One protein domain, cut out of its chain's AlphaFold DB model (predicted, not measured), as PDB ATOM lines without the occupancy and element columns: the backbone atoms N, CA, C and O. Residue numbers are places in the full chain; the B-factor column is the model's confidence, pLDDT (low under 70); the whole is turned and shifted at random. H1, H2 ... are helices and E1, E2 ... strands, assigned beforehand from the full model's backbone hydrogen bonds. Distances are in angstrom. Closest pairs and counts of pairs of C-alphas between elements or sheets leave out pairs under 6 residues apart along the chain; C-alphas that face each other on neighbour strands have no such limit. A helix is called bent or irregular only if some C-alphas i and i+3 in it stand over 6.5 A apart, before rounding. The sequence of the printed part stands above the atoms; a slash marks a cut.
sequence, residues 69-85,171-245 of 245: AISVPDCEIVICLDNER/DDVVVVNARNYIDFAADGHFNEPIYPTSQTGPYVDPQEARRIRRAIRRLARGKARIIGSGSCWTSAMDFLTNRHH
ATOM      1  N   ALA A  69      23.621 -19.911  41.937       36.22
ATOM      2  CA  ALA A  69      22.518 -18.963  41.882       36.22
ATOM      3  C   ALA A  69      21.248 -19.708  41.453       36.22
ATOM      4  O   ALA A  69      21.037 -20.037  40.293       36.22
ATOM      5  N   ILE A  70      20.471 -20.019  42.479       43.31
ATOM      6  CA  ILE A  70      19.114 -20.556  42.560       43.31
ATOM      7  C   ILE A  70      18.165 -19.933  41.510       43.31
ATOM      8  O   ILE A  70      17.381 -19.052  41.831       43.31
ATOM      9  N   SER A  71      18.238 -20.364  40.259       44.72
ATOM     10  CA  SER A  71      17.097 -20.595  39.365       44.72
ATOM     11  C   SER A  71      17.656 -21.024  38.015       44.72
ATOM     12  O   SER A  71      18.425 -20.305  37.381       44.72
ATOM     13  N   VAL A  72      17.293 -22.225  37.567       50.91
ATOM     14  CA  VAL A  72      17.309 -22.488  36.128       50.91
ATOM     15  C   VAL A  72      16.276 -21.512  35.563       50.91
ATOM     16  O   VAL A  72      15.133 -21.579  36.023       50.91
ATOM     17  N   PRO A  73      16.653 -20.541  34.709       55.41
ATOM     18  CA  PRO A  73      15.662 -19.665  34.100       55.41
ATOM     19  C   PRO A  73      14.622 -20.545  33.406       55.41
ATOM     20  O   PRO A  73      15.002 -21.557  32.816       55.41
ATOM     21  N   ASP A  74      13.340 -20.184  33.521       65.25
ATOM     22  CA  ASP A  74      12.239 -20.878  32.850       65.25
ATOM     23  C   ASP A  74      12.470 -20.803  31.339       65.25
ATOM     24  O   ASP A  74      12.147 -19.826  30.667       65.25
ATOM     25  N   CYS A  75      13.171 -21.814  30.854       80.06
ATOM     26  CA  CYS A  75      13.565 -22.017  29.482       80.06
ATOM     27  C   CYS A  75      12.576 -22.998  28.889       80.06
ATOM     28  O   CYS A  75      12.380 -24.073  29.446       80.06
ATOM     29  N   GLU A  76      12.002 -22.673  27.744       85.38
ATOM     30  CA  GLU A  76      11.218 -23.638  26.982       85.38
ATOM     31  C   GLU A  76      12.079 -24.287  25.908       85.38
ATOM     32  O   GLU A  76      12.786 -23.599  25.167       85.38
ATOM     33  N   ILE A  77      12.008 -25.611  25.833       86.25
ATOM     34  CA  ILE A  77      12.526 -26.411  24.729       86.25
ATOM     35  C   ILE A  77      11.348 -26.907  23.901       86.25
ATOM     36  O   ILE A  77      10.281 -27.210  24.435       86.25
ATOM     37  N   VAL A  78      11.545 -26.957  22.593       87.81
ATOM     38  CA  VAL A  78      10.563 -27.457  21.639       87.81
ATOM     39  C   VAL A  78      11.041 -28.832  21.203       87.81
ATOM     40  O   VAL A  78      12.090 -28.954  20.563       87.81
ATOM     41  N   ILE A  79      10.310 -29.857  21.627       87.19
ATOM     42  CA  ILE A  79      10.595 -31.254  21.319       87.19
ATOM     43  C   ILE A  79       9.749 -31.635  20.118       87.19
ATOM     44  O   ILE A  79       8.536 -31.438  20.128       87.19
ATOM     45  N   CYS A  80      10.414 -32.175  19.112       89.25
ATOM     46  CA  CYS A  80       9.777 -32.839  18.006       89.25
ATOM     47  C   CYS A  80       9.673 -34.330  18.293       89.25
ATOM     48  O   CYS A  80      10.680 -34.978  18.595       89.25
ATOM     49  N   LEU A  81       8.454 -34.840  18.229       87.38
ATOM     50  CA  LEU A  81       8.142 -36.250  18.264       87.38
ATOM     51  C   LEU A  81       7.936 -36.671  16.820       87.38
ATOM     52  O   LEU A  81       6.908 -36.355  16.233       87.38
ATOM     53  N   ASP A  82       8.926 -37.357  16.271       80.25
ATOM     54  CA  ASP A  82       8.742 -38.055  15.012       80.25
ATOM     55  C   ASP A  82       7.814 -39.249  15.320       80.25
ATOM     56  O   ASP A  82       7.954 -39.922  16.359       80.25
ATOM     57  N   ASN A  83       6.795 -39.464  14.498       67.12
ATOM     58  CA  ASN A  83       6.004 -40.676  14.533       67.12
ATOM     59  C   ASN A  83       6.989 -41.791  14.206       67.12
ATOM     60  O   ASN A  83       7.476 -41.910  13.083       67.12
ATOM     61  N   GLU A  84       7.292 -42.621  15.203       55.41
ATOM     62  CA  GLU A  84       7.661 -43.985  14.873       55.41
ATOM     63  C   GLU A  84       6.387 -44.508  14.201       55.41
ATOM     64  O   GLU A  84       5.423 -44.837  14.891       55.41
ATOM     65  N   ARG A  85       6.331 -44.479  12.854       53.56
ATOM     66  CA  ARG A  85       5.541 -45.470  12.118       53.56
ATOM     67  C   ARG A  85       5.877 -46.753  12.840       53.56
ATOM     68  O   ARG A  85       7.064 -47.032  12.953       53.56
ATOM     69  N   ASP A 171       6.054 -34.667  13.221       83.62
ATOM     70  CA  ASP A 171       4.665 -35.115  13.367       83.62
ATOM     71  C   ASP A 171       3.946 -34.457  14.544       83.62
ATOM     72  O   ASP A 171       2.818 -33.977  14.408       83.62
ATOM     73  N   ASP A 172       4.606 -34.398  15.706       87.12
ATOM     74  CA  ASP A 172       4.075 -33.694  16.864       87.12
ATOM     75  C   ASP A 172       5.118 -32.810  17.553       87.12
ATOM     76  O   ASP A 172       6.278 -33.171  17.748       87.12
ATOM     77  N   VAL A 173       4.682 -31.625  17.974       88.38
ATOM     78  CA  VAL A 173       5.525 -30.627  18.630       88.38
ATOM     79  C   VAL A 173       5.037 -30.399  20.052       88.38
ATOM     80  O   VAL A 173       3.937 -29.895  20.284       88.38
ATOM     81  N   VAL A 174       5.909 -30.687  21.017       90.50
ATOM     82  CA  VAL A 174       5.631 -30.500  22.442       90.50
ATOM     83  C   VAL A 174       6.577 -29.460  23.024       90.50
ATOM     84  O   VAL A 174       7.802 -29.598  22.979       90.50
ATOM     85  N   VAL A 175       6.009 -28.407  23.613       89.75
ATOM     86  CA  VAL A 175       6.783 -27.383  24.319       89.75
ATOM     87  C   VAL A 175       6.909 -27.760  25.783       89.75
ATOM     88  O   VAL A 175       5.923 -27.939  26.493       89.75
ATOM     89  N   VAL A 176       8.147 -27.845  26.254       88.19
ATOM     90  CA  VAL A 176       8.473 -28.335  27.589       88.19
ATOM     91  C   VAL A 176       9.327 -27.312  28.322       88.19
ATOM     92  O   VAL A 176      10.295 -26.787  27.777       88.19
ATOM     93  N   ASN A 177       9.020 -27.053  29.595       88.94
ATOM     94  CA  ASN A 177       9.940 -26.318  30.459       88.94
ATOM     95  C   ASN A 177      11.194 -27.183  30.667       88.94
ATOM     96  O   ASN A 177      11.098 -28.295  31.186       88.94
ATOM     97  N   ALA A 178      12.365 -26.680  30.282       85.44
ATOM     98  CA  ALA A 178      13.651 -27.372  30.334       85.44
ATOM     99  C   ALA A 178      13.937 -27.981  31.711       85.44
ATOM    100  O   ALA A 178      14.608 -29.008  31.809       85.44
ATOM    101  N   ARG A 179      13.390 -27.392  32.780       83.75
ATOM    102  CA  ARG A 179      13.483 -27.938  34.131       83.75
ATOM    103  C   ARG A 179      12.854 -29.325  34.263       83.75
ATOM    104  O   ARG A 179      13.457 -30.173  34.907       83.75
ATOM    105  N   ASN A 180      11.715 -29.579  33.616       85.56
ATOM    106  CA  ASN A 180      11.088 -30.905  33.603       85.56
ATOM    107  C   ASN A 180      12.026 -31.959  33.005       85.56
ATOM    108  O   ASN A 180      12.163 -33.043  33.563       85.56
ATOM    109  N   TYR A 181      12.695 -31.631  31.895       84.06
ATOM    110  CA  TYR A 181      13.656 -32.535  31.263       84.06
ATOM    111  C   TYR A 181      14.899 -32.743  32.138       84.06
ATOM    112  O   TYR A 181      15.350 -33.869  32.305       84.06
ATOM    113  N   ILE A 182      15.438 -31.675  32.734       81.19
ATOM    114  CA  ILE A 182      16.620 -31.753  33.609       81.19
ATOM    115  C   ILE A 182      16.341 -32.588  34.856       81.19
ATOM    116  O   ILE A 182      17.186 -33.392  35.244       81.19
ATOM    117  N   ASP A 183      15.186 -32.387  35.491       80.88
ATOM    118  CA  ASP A 183      14.805 -33.150  36.675       80.88
ATOM    119  C   ASP A 183      14.584 -34.627  36.303       80.88
ATOM    120  O   ASP A 183      15.126 -35.497  36.983       80.88
ATOM    121  N   PHE A 184      13.940 -34.922  35.165       82.31
ATOM    122  CA  PHE A 184      13.818 -36.294  34.658       82.31
ATOM    123  C   PHE A 184      15.177 -36.937  34.338       82.31
ATOM    124  O   PHE A 184      15.437 -38.058  34.755       82.31
ATOM    125  N   ALA A 185      16.075 -36.235  33.646       77.62
ATOM    126  CA  ALA A 185      17.396 -36.755  33.292       77.62
ATOM    127  C   ALA A 185      18.303 -36.969  34.518       77.62
ATOM    128  O   ALA A 185      19.195 -37.814  34.489       77.62
ATOM    129  N   ALA A 186      18.108 -36.191  35.585       75.75
ATOM    130  CA  ALA A 186      18.883 -36.319  36.814       75.75
ATOM    131  C   ALA A 186      18.345 -37.405  37.748       75.75
ATOM    132  O   ALA A 186      19.136 -38.123  38.357       75.75
ATOM    133  N   ASP A 187      17.021 -37.495  37.878       76.88
ATOM    134  CA  ASP A 187      16.378 -38.332  38.886       76.88
ATOM    135  C   ASP A 187      15.816 -39.639  38.277       76.88
ATOM    136  O   ASP A 187      15.523 -40.583  39.006       76.88
ATOM    137  N   GLY A 188      15.671 -39.729  36.950       77.81
ATOM    138  CA  GLY A 188      15.077 -40.865  36.226       77.81
ATOM    139  C   GLY A 188      13.545 -40.926  36.289       77.81
ATOM    140  O   GLY A 188      12.934 -41.822  35.716       77.81
ATOM    141  N   HIS A 189      12.911 -39.984  36.987       81.00
ATOM    142  CA  HIS A 189      11.467 -39.911  37.186       81.00
ATOM    143  C   HIS A 189      11.015 -38.452  37.316       81.00
ATOM    144  O   HIS A 189      11.814 -37.551  37.574       81.00
ATOM    145  N   PHE A 190       9.717 -38.209  37.137       76.56
ATOM    146  CA  PHE A 190       9.127 -36.890  37.356       76.56
ATOM    147  C   PHE A 190       8.736 -36.729  38.820       76.56
ATOM    148  O   PHE A 190       7.810 -37.385  39.291       76.56
ATOM    149  N   ASN A 191       9.394 -35.813  39.520       63.66
ATOM    150  CA  ASN A 191       8.919 -35.347  40.815       63.66
ATOM    151  C   ASN A 191       7.792 -34.327  40.577       63.66
ATOM    152  O   ASN A 191       8.039 -33.226  40.091       63.66
ATOM    153  N   GLU A 192       6.542 -34.723  40.833       70.06
ATOM    154  CA  GLU A 192       5.356 -33.901  40.558       70.06
ATOM    155  C   GLU A 192       5.338 -32.571  41.335       70.06
ATOM    156  O   GLU A 192       5.807 -32.522  42.478       70.06
ATOM    157  N   PRO A 193       4.714 -31.502  40.786       80.12
ATOM    158  CA  PRO A 193       4.039 -31.396  39.478       80.12
ATOM    159  C   PRO A 193       4.950 -30.926  38.323       80.12
ATOM    160  O   PRO A 193       5.964 -30.269  38.545       80.12
ATOM    161  N   ILE A 194       4.539 -31.220  37.077       84.56
ATOM    162  CA  ILE A 194       5.186 -30.726  35.845       84.56
ATOM    163  C   ILE A 194       5.206 -29.195  35.860       84.56
ATOM    164  O   ILE A 194       4.170 -28.553  36.044       84.56
ATOM    165  N   TYR A 195       6.386 -28.611  35.656       84.75
ATOM    166  CA  TYR A 195       6.551 -27.168  35.544       84.75
ATOM    167  C   TYR A 195       5.817 -26.661  34.298       84.75
ATOM    168  O   TYR A 195       6.061 -27.191  33.207       84.75
ATOM    169  N   PRO A 196       4.944 -25.649  34.439       84.75
ATOM    170  CA  PRO A 196       4.204 -25.100  33.316       84.75
ATOM    171  C   PRO A 196       5.119 -24.419  32.296       84.75
ATOM    172  O   PRO A 196       6.235 -23.985  32.605       84.75
ATOM    173  N   THR A 197       4.594 -24.291  31.083       83.44
ATOM    174  CA  THR A 197       5.141 -23.472  30.002       83.44
ATOM    175  C   THR A 197       4.228 -22.276  29.730       83.44
ATOM    176  O   THR A 197       3.107 -22.168  30.236       83.44
ATOM    177  N   SER A 198       4.701 -21.365  28.890       80.69
ATOM    178  CA  SER A 198       3.958 -20.239  28.341       80.69
ATOM    179  C   SER A 198       2.710 -20.681  27.573       80.69
ATOM    180  O   SER A 198       1.734 -19.933  27.536       80.69
ATOM    181  N   GLN A 199       2.716 -21.898  27.014       78.06
ATOM    182  CA  GLN A 199       1.590 -22.470  26.277       78.06
ATOM    183  C   GLN A 199       0.561 -23.134  27.193       78.06
ATOM    184  O   GLN A 199      -0.637 -22.981  26.969       78.06
ATOM    185  N   THR A 200       1.002 -23.816  28.255       76.94
ATOM    186  CA  THR A 200       0.088 -24.498  29.186       76.94
ATOM    187  C   THR A 200      -0.583 -23.537  30.172       76.94
ATOM    188  O   THR A 200      -1.582 -23.879  30.798       76.94
ATOM    189  N   GLY A 201      -0.046 -22.326  30.352       78.31
ATOM    190  CA  GLY A 201      -0.510 -21.402  31.389       78.31
ATOM    191  C   GLY A 201      -0.130 -21.875  32.802       78.31
ATOM    192  O   GLY A 201       0.684 -22.781  32.952       78.31
ATOM    193  N   PRO A 202      -0.679 -21.271  33.875       78.75
ATOM    194  CA  PRO A 202      -0.236 -21.528  35.253       78.75
ATOM    195  C   PRO A 202      -0.576 -22.930  35.786       78.75
ATOM    196  O   PRO A 202      -0.065 -23.317  36.835       78.75
ATOM    197  N   TYR A 203      -1.440 -23.672  35.091       83.00
ATOM    198  CA  TYR A 203      -1.854 -25.021  35.452       83.00
ATOM    199  C   TYR A 203      -1.723 -25.920  34.229       83.00
ATOM    200  O   TYR A 203      -2.339 -25.646  33.207       83.00
ATOM    201  N   VAL A 204      -0.949 -26.994  34.358       85.06
ATOM    202  CA  VAL A 204      -0.868 -28.051  33.347       85.06
ATOM    203  C   VAL A 204      -1.991 -29.040  33.638       85.06
ATOM    204  O   VAL A 204      -2.055 -29.581  34.747       85.06
ATOM    205  N   ASP A 205      -2.905 -29.242  32.692       89.38
ATOM    206  CA  ASP A 205      -3.942 -30.256  32.856       89.38
ATOM    207  C   ASP A 205      -3.337 -31.677  32.803       89.38
ATOM    208  O   ASP A 205      -2.227 -31.872  32.299       89.38
ATOM    209  N   PRO A 206      -4.022 -32.699  33.345       87.56
ATOM    210  CA  PRO A 206      -3.469 -34.049  33.402       87.56
ATOM    211  C   PRO A 206      -3.155 -34.681  32.038       87.56
ATOM    212  O   PRO A 206      -2.251 -35.514  31.977       87.56
ATOM    213  N   GLN A 207      -3.877 -34.327  30.969       89.12
ATOM    214  CA  GLN A 207      -3.628 -34.878  29.631       89.12
ATOM    215  C   GLN A 207      -2.358 -34.263  29.042       89.12
ATOM    216  O   GLN A 207      -1.457 -34.993  28.630       89.12
ATOM    217  N   GLU A 208      -2.217 -32.942  29.128       88.56
ATOM    218  CA  GLU A 208      -1.009 -32.240  28.695       88.56
ATOM    219  C   GLU A 208       0.214 -32.650  29.529       88.56
ATOM    220  O   GLU A 208       1.307 -32.858  29.001       88.56
ATOM    221  N   ALA A 209       0.043 -32.888  30.834       89.25
ATOM    222  CA  ALA A 209       1.109 -33.413  31.682       89.25
ATOM    223  C   ALA A 209       1.583 -34.801  31.216       89.25
ATOM    224  O   ALA A 209       2.788 -35.056  31.211       89.25
ATOM    225  N   ARG A 210       0.670 -35.696  30.813       89.38
ATOM    226  CA  ARG A 210       1.027 -37.007  30.237       89.38
ATOM    227  C   ARG A 210       1.775 -36.844  28.916       89.38
ATOM    228  O   ARG A 210       2.817 -37.477  28.748       89.38
ATOM    229  N   ARG A 211       1.311 -35.952  28.036       89.31
ATOM    230  CA  ARG A 211       1.961 -35.651  26.751       89.31
ATOM    231  C   ARG A 211       3.385 -35.122  26.938       89.31
ATOM    232  O   ARG A 211       4.318 -35.658  26.345       89.31
ATOM    233  N   ILE A 212       3.589 -34.173  27.855       90.75
ATOM    234  CA  ILE A 212       4.917 -33.652  28.222       90.75
ATOM    235  C   ILE A 212       5.825 -34.761  28.772       90.75
ATOM    236  O   ILE A 212       6.992 -34.853  28.385       90.75
ATOM    237  N   ARG A 213       5.314 -35.627  29.660       90.12
ATOM    238  CA  ARG A 213       6.095 -36.753  30.205       90.12
ATOM    239  C   ARG A 213       6.517 -37.726  29.108       90.12
ATOM    240  O   ARG A 213       7.686 -38.104  29.069       90.12
ATOM    241  N   ARG A 214       5.595 -38.104  28.214       90.50
ATOM    242  CA  ARG A 214       5.869 -38.979  27.062       90.50
ATOM    243  C   ARG A 214       6.951 -38.364  26.171       90.50
ATOM    244  O   ARG A 214       7.938 -39.035  25.881       90.50
ATOM    245  N   ALA A 215       6.836 -37.076  25.845       90.50
ATOM    246  CA  ALA A 215       7.812 -36.369  25.017       90.50
ATOM    247  C   ALA A 215       9.224 -36.363  25.623       90.50
ATOM    248  O   ALA A 215      10.204 -36.677  24.952       90.50
ATOM    249  N   ILE A 216       9.333 -36.066  26.920       89.31
ATOM    250  CA  ILE A 216      10.613 -36.071  27.641       89.31
ATOM    251  C   ILE A 216      11.225 -37.476  27.694       89.31
ATOM    252  O   ILE A 216      12.433 -37.606  27.509       89.31
ATOM    253  N   ARG A 217      10.421 -38.527  27.925       89.25
ATOM    254  CA  ARG A 217      10.910 -39.917  27.912       89.25
ATOM    255  C   ARG A 217      11.443 -40.305  26.535       89.25
ATOM    256  O   ARG A 217      12.538 -40.855  26.462       89.25
ATOM    257  N   ARG A 218      10.707 -39.998  25.458       87.94
ATOM    258  CA  ARG A 218      11.158 -40.266  24.079       87.94
ATOM    259  C   ARG A 218      12.452 -39.513  23.771       87.94
ATOM    260  O   ARG A 218      13.403 -40.131  23.303       87.94
ATOM    261  N   LEU A 219      12.548 -38.238  24.159       86.69
ATOM    262  CA  LEU A 219      13.774 -37.446  24.003       86.69
ATOM    263  C   LEU A 219      14.958 -38.049  24.774       86.69
ATOM    264  O   LEU A 219      16.047 -38.176  24.227       86.69
ATOM    265  N   ALA A 220      14.749 -38.468  26.023       83.81
ATOM    266  CA  ALA A 220      15.796 -39.094  26.831       83.81
ATOM    267  C   ALA A 220      16.260 -40.454  26.273       83.81
ATOM    268  O   ALA A 220      17.415 -40.828  26.463       83.81
ATOM    269  N   ARG A 221      15.375 -41.181  25.576       84.31
ATOM    270  CA  ARG A 221      15.682 -42.434  24.867       84.31
ATOM    271  C   ARG A 221      16.309 -42.210  23.479       84.31
ATOM    272  O   ARG A 221      16.656 -43.185  22.829       84.31
ATOM    273  N   GLY A 222      16.452 -40.962  23.020       84.31
ATOM    274  CA  GLY A 222      16.947 -40.645  21.674       84.31
ATOM    275  C   GLY A 222      15.928 -40.882  20.552       84.31
ATOM    276  O   GLY A 222      16.305 -40.841  19.389       84.31
ATOM    277  N   LYS A 223      14.652 -41.099  20.897       84.31
ATOM    278  CA  LYS A 223      13.517 -41.318  19.975       84.31
ATOM    279  C   LYS A 223      12.753 -40.025  19.639       84.31
ATOM    280  O   LYS A 223      11.607 -40.057  19.211       84.31
ATOM    281  N   ALA A 224      13.329 -38.876  19.971       88.06
ATOM    282  CA  ALA A 224      12.779 -37.558  19.690       88.06
ATOM    283  C   ALA A 224      13.932 -36.557  19.605       88.06
ATOM    284  O   ALA A 224      14.990 -36.767  20.209       88.06
ATOM    285  N   ARG A 225      13.721 -35.446  18.899       86.00
ATOM    286  CA  ARG A 225      14.753 -34.428  18.650       86.00
ATOM    287  C   ARG A 225      14.331 -33.057  19.161       86.00
ATOM    288  O   ARG A 225      13.155 -32.708  19.183       86.00
ATOM    289  N   ILE A 226      15.297 -32.252  19.591       86.00
ATOM    290  CA  ILE A 226      15.042 -30.855  19.961       86.00
ATOM    291  C   ILE A 226      15.120 -30.017  18.688       86.00
ATOM    292  O   ILE A 226      16.179 -29.935  18.074       86.00
ATOM    293  N   ILE A 227      14.018 -29.362  18.329       84.19
ATOM    294  CA  ILE A 227      13.934 -28.523  17.120       84.19
ATOM    295  C   ILE A 227      14.033 -27.025  17.423       84.19
ATOM    296  O   ILE A 227      14.163 -26.205  16.517       84.19
ATOM    297  N   GLY A 228      14.000 -26.636  18.700       80.81
ATOM    298  CA  GLY A 228      14.159 -25.237  19.074       80.81
ATOM    299  C   GLY A 228      14.162 -24.967  20.573       80.81
ATOM    300  O   GLY A 228      13.894 -25.836  21.401       80.81
ATOM    301  N   SER A 229      14.444 -23.711  20.916       76.12
ATOM    302  CA  SER A 229      14.344 -23.177  22.277       76.12
ATOM    303  C   SER A 229      13.507 -21.896  22.257       76.12
ATOM    304  O   SER A 229      13.879 -20.936  21.581       76.12
ATOM    305  N   GLY A 230      12.382 -21.879  22.974       60.25
ATOM    306  CA  GLY A 230      11.350 -20.845  22.855       60.25
ATOM    307  C   GLY A 230      11.619 -19.550  23.628       60.25
ATOM    308  O   GLY A 230      11.178 -18.489  23.193       60.25
ATOM    309  N   SER A 231      12.333 -19.587  24.763       64.06
ATOM    310  CA  SER A 231      12.276 -18.437  25.695       64.06
ATOM    311  C   SER A 231      13.446 -18.237  26.670       64.06
ATOM    312  O   SER A 231      13.381 -17.344  27.515       64.06
ATOM    313  N   CYS A 232      14.574 -18.950  26.541       60.38
ATOM    314  CA  CYS A 232      15.720 -18.760  27.456       60.38
ATOM    315  C   CYS A 232      16.263 -17.315  27.521       60.38
ATOM    316  O   CYS A 232      16.950 -16.941  28.474       60.38
ATOM    317  N   TRP A 233      15.977 -16.499  26.505       48.91
ATOM    318  CA  TRP A 233      16.524 -15.153  26.357       48.91
ATOM    319  C   TRP A 233      15.793 -14.083  27.177       48.91
ATOM    320  O   TRP A 233      16.442 -13.155  27.662       48.91
ATOM    321  N   THR A 234      14.478 -14.197  27.382       44.97
ATOM    322  CA  THR A 234      13.700 -13.172  28.101       44.97
ATOM    323  C   THR A 234      13.980 -13.204  29.600       44.97
ATOM    324  O   THR A 234      14.253 -12.163  30.192       44.97
ATOM    325  N   SER A 235      14.055 -14.396  30.197       44.84
ATOM    326  CA  SER A 235      14.321 -14.565  31.633       44.84
ATOM    327  C   SER A 235      15.758 -14.198  32.023       44.84
ATOM    328  O   SER A 235      15.994 -13.660  33.104       44.84
ATOM    329  N   ALA A 236      16.736 -14.433  31.138       40.78
ATOM    330  CA  ALA A 236      18.121 -14.019  31.362       40.78
ATOM    331  C   ALA A 236      18.281 -12.488  31.318       40.78
ATOM    332  O   ALA A 236      18.992 -11.920  32.149       40.78
ATOM    333  N   MET A 237      17.598 -11.814  30.386       39.19
ATOM    334  CA  MET A 237      17.610 -10.352  30.291       39.19
ATOM    335  C   MET A 237      16.860  -9.696  31.457       39.19
ATOM    336  O   MET A 237      17.414  -8.775  32.049       39.19
ATOM    337  N   ASP A 238      15.688 -10.205  31.857       39.09
ATOM    338  CA  ASP A 238      14.930  -9.691  33.014       39.09
ATOM    339  C   ASP A 238      15.650  -9.910  34.353       39.09
ATOM    340  O   ASP A 238      15.566  -9.077  35.260       39.09
ATOM    341  N   PHE A 239      16.409 -11.000  34.488       37.25
ATOM    342  CA  PHE A 239      17.257 -11.231  35.657       37.25
ATOM    343  C   PHE A 239      18.473 -10.289  35.691       37.25
ATOM    344  O   PHE A 239      18.888  -9.849  36.765       37.25
ATOM    345  N   LEU A 240      19.047  -9.952  34.529       33.16
ATOM    346  CA  LEU A 240      20.167  -9.012  34.428       33.16
ATOM    347  C   LEU A 240      19.731  -7.552  34.630       33.16
ATOM    348  O   LEU A 240      20.475  -6.784  35.240       33.16
ATOM    349  N   THR A 241      18.538  -7.161  34.178       41.53
ATOM    350  CA  THR A 241      18.014  -5.794  34.348       41.53
ATOM    351  C   THR A 241      17.471  -5.534  35.754       41.53
ATOM    352  O   THR A 241      17.722  -4.457  36.295       41.53
ATOM    353  N   ASN A 242      16.824  -6.506  36.411       38.91
ATOM    354  CA  ASN A 242      16.302  -6.333  37.780       38.91
ATOM    355  C   ASN A 242      17.361  -6.405  38.892       38.91
ATOM    356  O   ASN A 242      17.050  -6.124  40.046       38.91
ATOM    357  N   ARG A 243      18.618  -6.751  38.589       37.91
ATOM    358  CA  ARG A 243      19.701  -6.798  39.592       37.91
ATOM    359  C   ARG A 243      20.389  -5.449  39.840       37.91
ATOM    360  O   ARG A 243      21.285  -5.371  40.680       37.91
ATOM    361  N   HIS A 244      20.009  -4.413  39.091       41.06
ATOM    362  CA  HIS A 244      20.589  -3.068  39.165       41.06
ATOM    363  C   HIS A 244      19.658  -2.007  39.776       41.06
ATOM    364  O   HIS A 244      19.998  -0.821  39.751       41.06
ATOM    365  N   HIS A 245      18.536  -2.426  40.362       40.91
ATOM    366  CA  HIS A 245      17.700  -1.615  41.252       40.91
ATOM    367  C   HIS A 245      17.803  -2.122  42.692       40.91
ATOM    368  O   HIS A 245      17.706  -1.265  43.600       40.91
TER     369      HIS A 245
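Overview. This is residues 69 to 85 and 171 to 245 of the 245 residues of an uncharacterized protein of Alphaproteobacteria bacterium (UniProt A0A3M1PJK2). A small antiparallel sheet of three strands has helix H2 laid across one face, while H1 packs by its first residues on the sheet and on the last part of H2. The third helix, H3, points away from this body as an arm that makes the length, and residues 240 to 245 stick out at its tip. The printed part has 92 residues with three named strands and three named helices, in the order E1, E2, H1, H2, E3, H3; the sheet's order is E2, E1, E3, and the class is mixed, helices and strands. The whole is compact, with a radius of gyration of the C-alphas of 14.0 A, and spans 53 by 25 by 24 A.

Along the chain. Find C-alpha 76 at (11.218, -23.638, 26.982); there E1 begins, residues 76 to 81, 15.6 A long. Beyond the cut comes E2, residues 172 to 177, 16.5 A long, and then H1, residues 178 to 187, 14.2 A. Look next for C-alpha 206 at (-3.469, -34.049, 33.402), where H2 begins, residues 206 to 220, 21.0 A long. E3 is residues 225 to 229, 11.8 A. H3, residues 232 to 244, runs 20.2 A to C-alpha 244 at (20.589, -3.068, 39.165); it is neither bent nor irregular, but only just: C-alphas 241 and 244 are 6.1 A apart.

Arrangement. Start at E1, the inner strand. It is antiparallel to E2, at 153 degrees, with N 79 and O 174 at 2.9 A, within hydrogen-bond range. It is antiparallel to E3, also at 153 degrees, with N 80 and O 225 at 2.8 A. E2, H1, H2 and E3 form a split strand-helix-strand unit, two strands running the same way with E1 between them, and its crossover is right-handed. H1 and H2 on one face of the sheet give two layers. H2 has a height over the sheet of 8.5 A and lies over E2 and E1, across the strands at 77 degrees to E1 on the local plane; its closest C-alphas to E2 are Ile 212 and Val 176, 6.4 A. H1 is on the sheet by residues 178 to 181. With its residues 216 to 220 alone H2 touches H1, closest at the C-alphas of Tyr 181 and Ile 216, 5.9 A, at a steep tilt of 65 degrees, the same way. H3 is not on the sheet and is apart from E2, H1 and H2. Every O i to N i+4 pair is within hydrogen-bond range in H1 and H2, and 6 of 9 in H3.

Size, cuts and confidence. The C-alphas farthest apart, those of Arg 85 and His 245, are 54.0 A apart. Residues 86 to 170 are not printed, and C-alphas 85 and 171 are 10.5 A apart across that cut, which lies in the link from E1 to E2. The link from H1 to H2 is long, 18 residues. The mean pLDDT of the printed part is 74.1; look for values under 70 at residues 69 to 74, 83 to 85, 191 and 230 to 245.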